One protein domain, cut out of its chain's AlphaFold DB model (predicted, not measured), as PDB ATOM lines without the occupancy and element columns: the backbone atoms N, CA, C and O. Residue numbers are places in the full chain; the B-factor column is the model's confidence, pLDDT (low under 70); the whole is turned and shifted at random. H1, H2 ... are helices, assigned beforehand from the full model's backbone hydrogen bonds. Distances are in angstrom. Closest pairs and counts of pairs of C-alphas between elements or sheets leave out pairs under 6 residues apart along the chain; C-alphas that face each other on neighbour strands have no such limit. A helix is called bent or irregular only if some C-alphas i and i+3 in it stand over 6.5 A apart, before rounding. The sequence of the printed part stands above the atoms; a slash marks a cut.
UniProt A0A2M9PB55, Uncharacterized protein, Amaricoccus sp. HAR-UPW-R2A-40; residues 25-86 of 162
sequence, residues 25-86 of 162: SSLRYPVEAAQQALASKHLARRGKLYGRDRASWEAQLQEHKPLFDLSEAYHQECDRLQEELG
ATOM      1  N   SER A  25      15.235  38.955   9.659       77.25
ATOM      2  CA  SER A  25      15.323  40.024   8.654       77.25
ATOM      3  C   SER A  25      14.215  39.954   7.595       77.25
ATOM      4  O   SER A  25      13.727  40.994   7.159       77.25
ATOM      5  N   SER A  26      13.771  38.747   7.232       82.12
ATOM      6  CA  SER A  26      12.671  38.521   6.288       82.12
ATOM      7  C   SER A  26      11.300  38.893   6.859       82.12
ATOM      8  O   SER A  26      10.393  39.165   6.082       82.12
ATOM      9  N   LEU A  27      11.145  38.937   8.189       87.44
ATOM     10  CA  LEU A  27       9.917  39.374   8.873       87.44
ATOM     11  C   LEU A  27       9.952  40.861   9.237       87.44
ATOM     12  O   LEU A  27       8.935  41.547   9.155       87.44
ATOM     13  N   ARG A  28      11.137  41.371   9.589       90.88
ATOM     14  CA  ARG A  28      11.352  42.764   9.996       90.88
ATOM     15  C   ARG A  28      10.897  43.757   8.931       90.88
ATOM     16  O   ARG A  28      10.109  44.649   9.224       90.88
ATOM     17  N   TYR A  29      11.377  43.588   7.698       91.00
ATOM     18  CA  TYR A  29      11.088  44.532   6.616       91.00
ATOM     19  C   TYR A  29       9.581  44.640   6.305       91.00
ATOM     20  O   TYR A  29       9.072  45.760   6.284       91.00
ATOM     21  N   PRO A  30       8.828  43.532   6.125       90.19
ATOM     22  CA  PRO A  30       7.376  43.587   5.965       90.19
ATOM     23  C   PRO A  30       6.644  44.314   7.098       90.19
ATOM     24  O   PRO A  30       5.716  45.070   6.817       90.19
ATOM     25  N   VAL A  31       7.053  44.097   8.353       94.19
ATOM     26  CA  VAL A  31       6.442  44.735   9.528       94.19
ATOM     27  C   VAL A  31       6.715  46.237   9.540       94.19
ATOM     28  O   VAL A  31       5.771  47.020   9.631       94.19
ATOM     29  N   GLU A  32       7.977  46.648   9.389       94.94
ATOM     30  CA  GLU A  32       8.364  48.063   9.360       94.94
ATOM     31  C   GLU A  32       7.691  48.799   8.195       94.94
ATOM     32  O   GLU A  32       7.135  49.883   8.379       94.94
ATOM     33  N   ALA A  33       7.671  48.191   7.005       93.19
ATOM     34  CA  ALA A  33       7.025  48.761   5.828       93.19
ATOM     35  C   ALA A  33       5.514  48.946   6.037       93.19
ATOM     36  O   ALA A  33       4.981  50.012   5.724       93.19
ATOM     37  N   ALA A  34       4.822  47.947   6.598       94.44
ATOM     38  CA  ALA A  34       3.392  48.042   6.878       94.44
ATOM     39  C   ALA A  34       3.085  49.100   7.951       94.44
ATOM     40  O   ALA A  34       2.180  49.913   7.772       94.44
ATOM     41  N   GLN A  35       3.876  49.161   9.028       96.12
ATOM     42  CA  GLN A  35       3.739  50.189  10.064       96.12
ATOM     43  C   GLN A  35       3.944  51.603   9.499       96.12
ATOM     44  O   GLN A  35       3.124  52.491   9.740       96.12
ATOM     45  N   GLN A  36       4.994  51.811   8.698       95.31
ATOM     46  CA  GLN A  36       5.262  53.094   8.045       95.31
ATOM     47  C   GLN A  36       4.153  53.480   7.059       95.31
ATOM     48  O   GLN A  36       3.728  54.638   7.021       95.31
ATOM     49  N   ALA A  37       3.649  52.519   6.278       93.88
ATOM     50  CA  ALA A  37       2.561  52.745   5.337       93.88
ATOM     51  C   ALA A  37       1.265  53.166   6.047       93.88
ATOM     52  O   ALA A  37       0.630  54.137   5.631       93.88
ATOM     53  N   LEU A  38       0.904  52.488   7.142       93.88
ATOM     54  CA  LEU A  38      -0.301  52.776   7.929       93.88
ATOM     55  C   LEU A  38      -0.225  54.108   8.685       93.88
ATOM     56  O   LEU A  38      -1.255  54.757   8.874       93.88
ATOM     57  N   ALA A  39       0.980  54.543   9.064       94.38
ATOM     58  CA  ALA A  39       1.228  55.858   9.653       94.38
ATOM     59  C   ALA A  39       1.280  56.999   8.611       94.38
ATOM     60  O   ALA A  39       1.266  58.180   8.967       94.38
ATOM     61  N   SER A  40       1.348  56.682   7.313       93.56
ATOM     62  CA  SER A  40       1.539  57.678   6.258       93.56
ATOM     63  C   SER A  40       0.265  58.460   5.931       93.56
ATOM     64  O   SER A  40      -0.762  57.909   5.526       93.56
ATOM     65  N   LYS A  41       0.375  59.794   5.941       92.56
ATOM     66  CA  LYS A  41      -0.682  60.703   5.455       92.56
ATOM     67  C   LYS A  41      -1.014  60.483   3.972       92.56
ATOM     68  O   LYS A  41      -2.114  60.812   3.530       92.56
ATOM     69  N   HIS A  42      -0.082  59.934   3.186       89.06
ATOM     70  CA  HIS A  42      -0.311  59.659   1.765       89.06
ATOM     71  C   HIS A  42      -1.338  58.553   1.548       89.06
ATOM     72  O   HIS A  42      -2.177  58.701   0.660       89.06
ATOM     73  N   LEU A  43      -1.304  57.497   2.365       91.12
ATOM     74  CA  LEU A  43      -2.287  56.420   2.310       91.12
ATOM     75  C   LEU A  43      -3.679  56.952   2.667       91.12
ATOM     76  O   LEU A  43      -4.631  56.703   1.933       91.12
ATOM     77  N   ALA A  44      -3.773  57.772   3.719       87.12
ATOM     78  CA  ALA A  44      -5.027  58.411   4.119       87.12
ATOM     79  C   ALA A  44      -5.607  59.320   3.019       87.12
ATOM     80  O   ALA A  44      -6.811  59.325   2.792       87.12
ATOM     81  N   ARG A  45      -4.755  60.068   2.302       89.94
ATOM     82  CA  ARG A  45      -5.195  61.002   1.252       89.94
ATOM     83  C   ARG A  45      -5.515  60.330  -0.084       89.94
ATOM     84  O   ARG A  45      -6.419  60.776  -0.781       89.94
ATOM     85  N   ARG A  46      -4.727  59.335  -0.503       89.25
ATOM     86  CA  ARG A  46      -4.826  58.719  -1.843       89.25
ATOM     87  C   ARG A  46      -5.543  57.370  -1.845       89.25
ATOM     88  O   ARG A  46      -5.732  56.803  -2.916       89.25
ATOM     89  N   GLY A  47      -5.867  56.814  -0.679       87.75
ATOM     90  CA  GLY A  47      -6.462  55.484  -0.527       87.75
ATOM     91  C   GLY A  47      -5.506  54.318  -0.814       87.75
ATOM     92  O   GLY A  47      -5.770  53.202  -0.378       87.75
ATOM     93  N   LYS A  48      -4.381  54.562  -1.506       91.75
ATOM     94  CA  LYS A  48      -3.350  53.565  -1.823       91.75
ATOM     95  C   LYS A  48      -1.932  54.114  -1.654       91.75
ATOM     96  O   LYS A  48      -1.667  55.287  -1.927       91.75
ATOM     97  N   LEU A  49      -1.009  53.233  -1.277       90.12
ATOM     98  CA  LEU A  49       0.434  53.461  -1.214       90.12
ATOM     99  C   LEU A  49       1.154  52.222  -1.770       90.12
ATOM    100  O   LEU A  49       0.838  51.106  -1.374       90.12
ATOM    101  N   TYR A  50       2.074  52.408  -2.725       87.62
ATOM    102  CA  TYR A  50       2.743  51.315  -3.460       87.62
ATOM    103  C   TYR A  50       1.775  50.276  -4.063       87.62
ATOM    104  O   TYR A  50       2.037  49.078  -4.059       87.62
ATOM    105  N   GLY A  51       0.618  50.733  -4.553       90.38
ATOM    106  CA  GLY A  51      -0.414  49.866  -5.136       90.38
ATOM    107  C   GLY A  51      -1.279  49.107  -4.122       90.38
ATOM    108  O   GLY A  51      -2.256  48.487  -4.532       90.38
ATOM    109  N   ARG A  52      -0.984  49.204  -2.821       93.00
ATOM    110  CA  ARG A  52      -1.731  48.556  -1.732       93.00
ATOM    111  C   ARG A  52      -2.619  49.556  -1.006       93.00
ATOM    112  O   ARG A  52      -2.225  50.706  -0.805       93.00
ATOM    113  N   ASP A  53      -3.818  49.128  -0.640       94.75
ATOM    114  CA  ASP A  53      -4.740  49.907   0.183       94.75
ATOM    115  C   ASP A  53      -4.510  49.654   1.680       94.75
ATOM    116  O   ASP A  53      -3.627  48.894   2.084       94.75
ATOM    117  N   ARG A  54      -5.295  50.335   2.516       93.75
ATOM    118  CA  ARG A  54      -5.193  50.213   3.970       93.75
ATOM    119  C   ARG A  54      -5.435  48.781   4.455       93.75
ATOM    120  O   ARG A  54      -4.650  48.302   5.264       93.75
ATOM    121  N   ALA A  55      -6.462  48.110   3.936       95.62
ATOM    122  CA  ALA A  55      -6.804  46.746   4.332       95.62
ATOM    123  C   ALA A  55      -5.673  45.761   3.998       95.62
ATOM    124  O   ALA A  55      -5.337  44.904   4.809       95.62
ATOM    125  N   SER A  56      -5.023  45.924   2.842       94.75
ATOM    126  CA  SER A  56      -3.864  45.123   2.444       94.75
ATOM    127  C   SER A  56      -2.663  45.327   3.375       94.75
ATOM    128  O   SER A  56      -2.001  44.352   3.734       94.75
ATOM    129  N   TRP A  57      -2.390  46.564   3.801       95.81
ATOM    130  CA  TRP A  57      -1.327  46.842   4.773       95.81
ATOM    131  C   TRP A  57      -1.654  46.314   6.178       95.81
ATOM    132  O   TRP A  57      -0.766  45.787   6.845       95.81
ATOM    133  N   GLU A  58      -2.910  46.419   6.620       96.19
ATOM    134  CA  GLU A  58      -3.375  45.857   7.897       96.19
ATOM    135  C   GLU A  58      -3.281  44.326   7.901       96.19
ATOM    136  O   GLU A  58      -2.750  43.762   8.855       96.19
ATOM    137  N   ALA A  59      -3.685  43.662   6.813       94.62
ATOM    138  CA  ALA A  59      -3.566  42.212   6.662       94.62
ATOM    139  C   ALA A  59      -2.102  41.747   6.728       94.62
ATOM    140  O   ALA A  59      -1.777  40.815   7.463       94.62
ATOM    141  N   GLN A  60      -1.198  42.442   6.032       92.44
ATOM    142  CA  GLN A  60       0.233  42.144   6.084       92.44
ATOM    143  C   GLN A  60       0.805  42.314   7.499       92.44
ATOM    144  O   GLN A  60       1.611  41.499   7.950       92.44
ATOM    145  N   LEU A  61       0.411  43.377   8.207       95.06
ATOM    146  CA  LEU A  61       0.861  43.594   9.577       95.06
ATOM    147  C   LEU A  61       0.320  42.505  10.511       95.06
ATOM    148  O   LEU A  61       1.074  41.989  11.331       95.06
ATOM    149  N   GLN A  62      -0.951  42.128  10.366       95.88
ATOM    150  CA  GLN A  62      -1.585  41.070  11.148       95.88
ATOM    151  C   GLN A  62      -0.902  39.709  10.945       95.88
ATOM    152  O   GLN A  62      -0.745  38.960  11.906       95.88
ATOM    153  N   GLU A  63      -0.464  39.406   9.723       91.62
ATOM    154  CA  GLU A  63       0.241  38.165   9.400       91.62
ATOM    155  C   GLU A  63       1.671  38.141   9.962       91.62
ATOM    156  O   GLU A  63       2.069  37.190  10.635       91.62
ATOM    157  N   HIS A  64       2.461  39.189   9.714       91.06
ATOM    158  CA  HIS A  64       3.894  39.153  10.019       91.06
ATOM    159  C   HIS A  64       4.256  39.618  11.432       91.06
ATOM    160  O   HIS A  64       5.291  39.191  11.949       91.06
ATOM    161  N   LYS A  65       3.448  40.473  12.075       93.50
ATOM    162  CA  LYS A  65       3.778  41.032  13.398       93.50
ATOM    163  C   LYS A  65       3.924  39.955  14.481       93.50
ATOM    164  O   LYS A  65       4.959  39.974  15.144       93.50
ATOM    165  N   PRO A  66       3.000  38.985  14.639       92.62
ATOM    166  CA  PRO A  66       3.148  37.949  15.664       92.62
ATOM    167  C   PRO A  66       4.392  37.078  15.445       92.62
ATOM    168  O   PRO A  66       5.076  36.713  16.397       92.62
ATOM    169  N   LEU A  67       4.709  36.773  14.181       88.94
ATOM    170  CA  LEU A  67       5.897  35.999  13.820       88.94
ATOM    171  C   LEU A  67       7.182  36.769  14.137       88.94
ATOM    172  O   LEU A  67       8.144  36.189  14.636       88.94
ATOM    173  N   PHE A  68       7.199  38.072  13.850       90.88
ATOM    174  CA  PHE A  68       8.329  38.933  14.171       90.88
ATOM    175  C   PHE A  68       8.550  39.022  15.684       90.88
ATOM    176  O   PHE A  68       9.677  38.810  16.127       90.88
ATOM    177  N   ASP A  69       7.488  39.230  16.463       91.38
ATOM    178  CA  ASP A  69       7.560  39.324  17.927       91.38
ATOM    179  C   ASP A  69       8.062  38.023  18.559       91.38
ATOM    180  O   ASP A  69       8.950  38.039  19.411       91.38
ATOM    181  N   LEU A  70       7.558  36.878  18.089       90.12
ATOM    182  CA  LEU A  70       8.049  35.572  18.521       90.12
ATOM    183  C   LEU A  70       9.532  35.390  18.175       90.12
ATOM    184  O   LEU A  70      10.302  34.895  18.999       90.12
ATOM    185  N   SER A  71       9.943  35.794  16.969       87.19
ATOM    186  CA  SER A  71      11.350  35.714  16.560       87.19
ATOM    187  C   SER A  71      12.245  36.600  17.427       87.19
ATOM    188  O   SER A  71      13.365  36.214  17.749       87.19
ATOM    189  N   GLU A  72      11.757  37.772  17.830       88.56
ATOM    190  CA  GLU A  72      12.486  38.698  18.684       88.56
ATOM    191  C   GLU A  72      12.677  38.128  20.088       88.56
ATOM    192  O   GLU A  72      13.813  38.076  20.557       88.56
ATOM    193  N   ALA A  73      11.612  37.610  20.703       89.69
ATOM    194  CA  ALA A  73      11.691  36.950  22.003       89.69
ATOM    195  C   ALA A  73      12.633  35.733  21.976       89.69
ATOM    196  O   ALA A  73      13.452  35.555  22.874       89.69
ATOM    197  N   TYR A  74      12.564  34.920  20.916       87.06
ATOM    198  CA  TYR A  74      13.466  33.783  20.732       87.06
ATOM    199  C   TYR A  74      14.936  34.216  20.667       87.06
ATOM    200  O   TYR A  74      15.780  33.638  21.345       87.06
ATOM    201  N   HIS A  75      15.250  35.240  19.868       86.44
ATOM    202  CA  HIS A  75      16.621  35.732  19.743       86.44
ATOM    203  C   HIS A  75      17.137  36.353  21.043       86.44
ATOM    204  O   HIS A  75      18.269  36.075  21.415       86.44
ATOM    205  N   GLN A  76      16.304  37.108  21.762       91.12
ATOM    206  CA  GLN A  76      16.660  37.646  23.078       91.12
ATOM    207  C   GLN A  76      16.988  36.532  24.078       91.12
ATOM    208  O   GLN A  76      17.961  36.640  24.819       91.12
ATOM    209  N   GLU A  77      16.218  35.443  24.079       91.00
ATOM    210  CA  GLU A  77      16.495  34.294  24.942       91.00
ATOM    211  C   GLU A  77      17.780  33.562  24.532       91.00
ATOM    212  O   GLU A  77      18.565  33.158  25.388       91.00
ATOM    213  N   CYS A  78      18.047  33.428  23.228       86.62
ATOM    214  CA  CYS A  78      19.328  32.910  22.750       86.62
ATOM    215  C   CYS A  78      20.504  33.778  23.209       86.62
ATOM    216  O   CYS A  78      21.496  33.225  23.677       86.62
ATOM    217  N   ASP A  79      20.397  35.102  23.089       89.69
ATOM    218  CA  ASP A  79      21.443  36.040  23.506       89.69
ATOM    219  C   ASP A  79      21.674  35.937  25.023       89.69
ATOM    220  O   ASP A  79      22.807  35.760  25.470       89.69
ATOM    221  N   ARG A  80      20.592  35.897  25.813       93.69
ATOM    222  CA  ARG A  80      20.640  35.687  27.269       93.69
ATOM    223  C   ARG A  80      21.362  34.392  27.641       93.69
ATOM    224  O   ARG A  80      22.225  34.394  28.515       93.69
ATOM    225  N   LEU A  81      21.030  33.282  26.978       91.38
ATOM    226  CA  LEU A  81      21.681  31.990  27.208       91.38
ATOM    227  C   LEU A  81      23.154  32.005  26.783       91.38
ATOM    228  O   LEU A  81      23.989  31.402  27.455       91.38
ATOM    229  N   GLN A  82      23.498  32.686  25.688       91.00
ATOM    230  CA  GLN A  82      24.890  32.830  25.263       91.00
ATOM    231  C   GLN A  82      25.719  33.607  26.288       91.00
ATOM    232  O   GLN A  82      26.857  33.219  26.562       91.00
ATOM    233  N   GLU A  83      25.157  34.670  26.862       91.56
ATOM    234  CA  GLU A  83      25.791  35.446  27.928       91.56
ATOM    235  C   GLU A  83      25.945  34.622  29.211       91.56
ATOM    236  O   GLU A  83      27.053  34.514  29.735       91.56
ATOM    237  N   GLU A  84      24.868  33.986  29.681       93.31
ATOM    238  CA  GLU A  84      24.859  33.189  30.915       93.31
ATOM    239  C   GLU A  84      25.853  32.023  30.858       93.31
ATOM    240  O   GLU A  84      26.574  31.755  31.820       93.31
ATOM    241  N   LEU A  85      25.936  31.346  29.711       90.38
ATOM    242  CA  LEU A  85      26.840  30.216  29.512       90.38
ATOM    243  C   LEU A  85      28.278  30.643  29.184       90.38
ATOM    244  O   LEU A  85      29.139  29.781  28.998       90.38
ATOM    245  N   GLY A  86      28.552  31.946  29.051       90.88
ATOM    246  CA  GLY A  86      29.843  32.440  28.573       90.88
ATOM    247  C   GLY A  86      30.213  31.870  27.197       90.88
ATOM    248  O   GLY A  86      31.395  31.662  26.903       90.88
TER     249      GLY A  86
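This is residues 25 to 86 of the 162 residues of an uncharacterized protein of Amaricoccus sp. HAR-UPW-R2A-40 (UniProt A0A2M9PB55). Helix H1 packs on the beginning of a long bent helix, H3, which folds back past it; small H2 sits at the turn, and residues 73 to 86 stick out as an arm. The 62 printed residues hold three named helices, H1, H2, H3, all helix, only just loose, close to extended (radius of gyration of the C-alphas 15.8 A), spanning 53 by 17 by 14 A.

Start at H1, residues 25 to 39. H2, residues 41 to 46, is close but not clearly touching it: C-alphas 37 and 43, the closest, are 6.8 A apart. H3, residues 54 to 84, is one helix by its hydrogen bonds but bent, C-alphas 63 and 66 being 6.9 A apart; its arms are H3a, 54 to 63, and H3b, 66 to 84. H1 touches H3a, closest at C-alphas 34 and 57, 5.3 A. Every O i to N i+4 pair is within hydrogen-bond range in H2, H3a and H3b; H1 has 9 of 11.

Find C-alpha 25 at (15.323, 40.024, 8.654); H1 runs 21.2 A. H3b runs 27.0 A to C-alpha 84 at (24.859, 33.189, 30.915).

You find no cut, no long link and no printed residue under pLDDT 70.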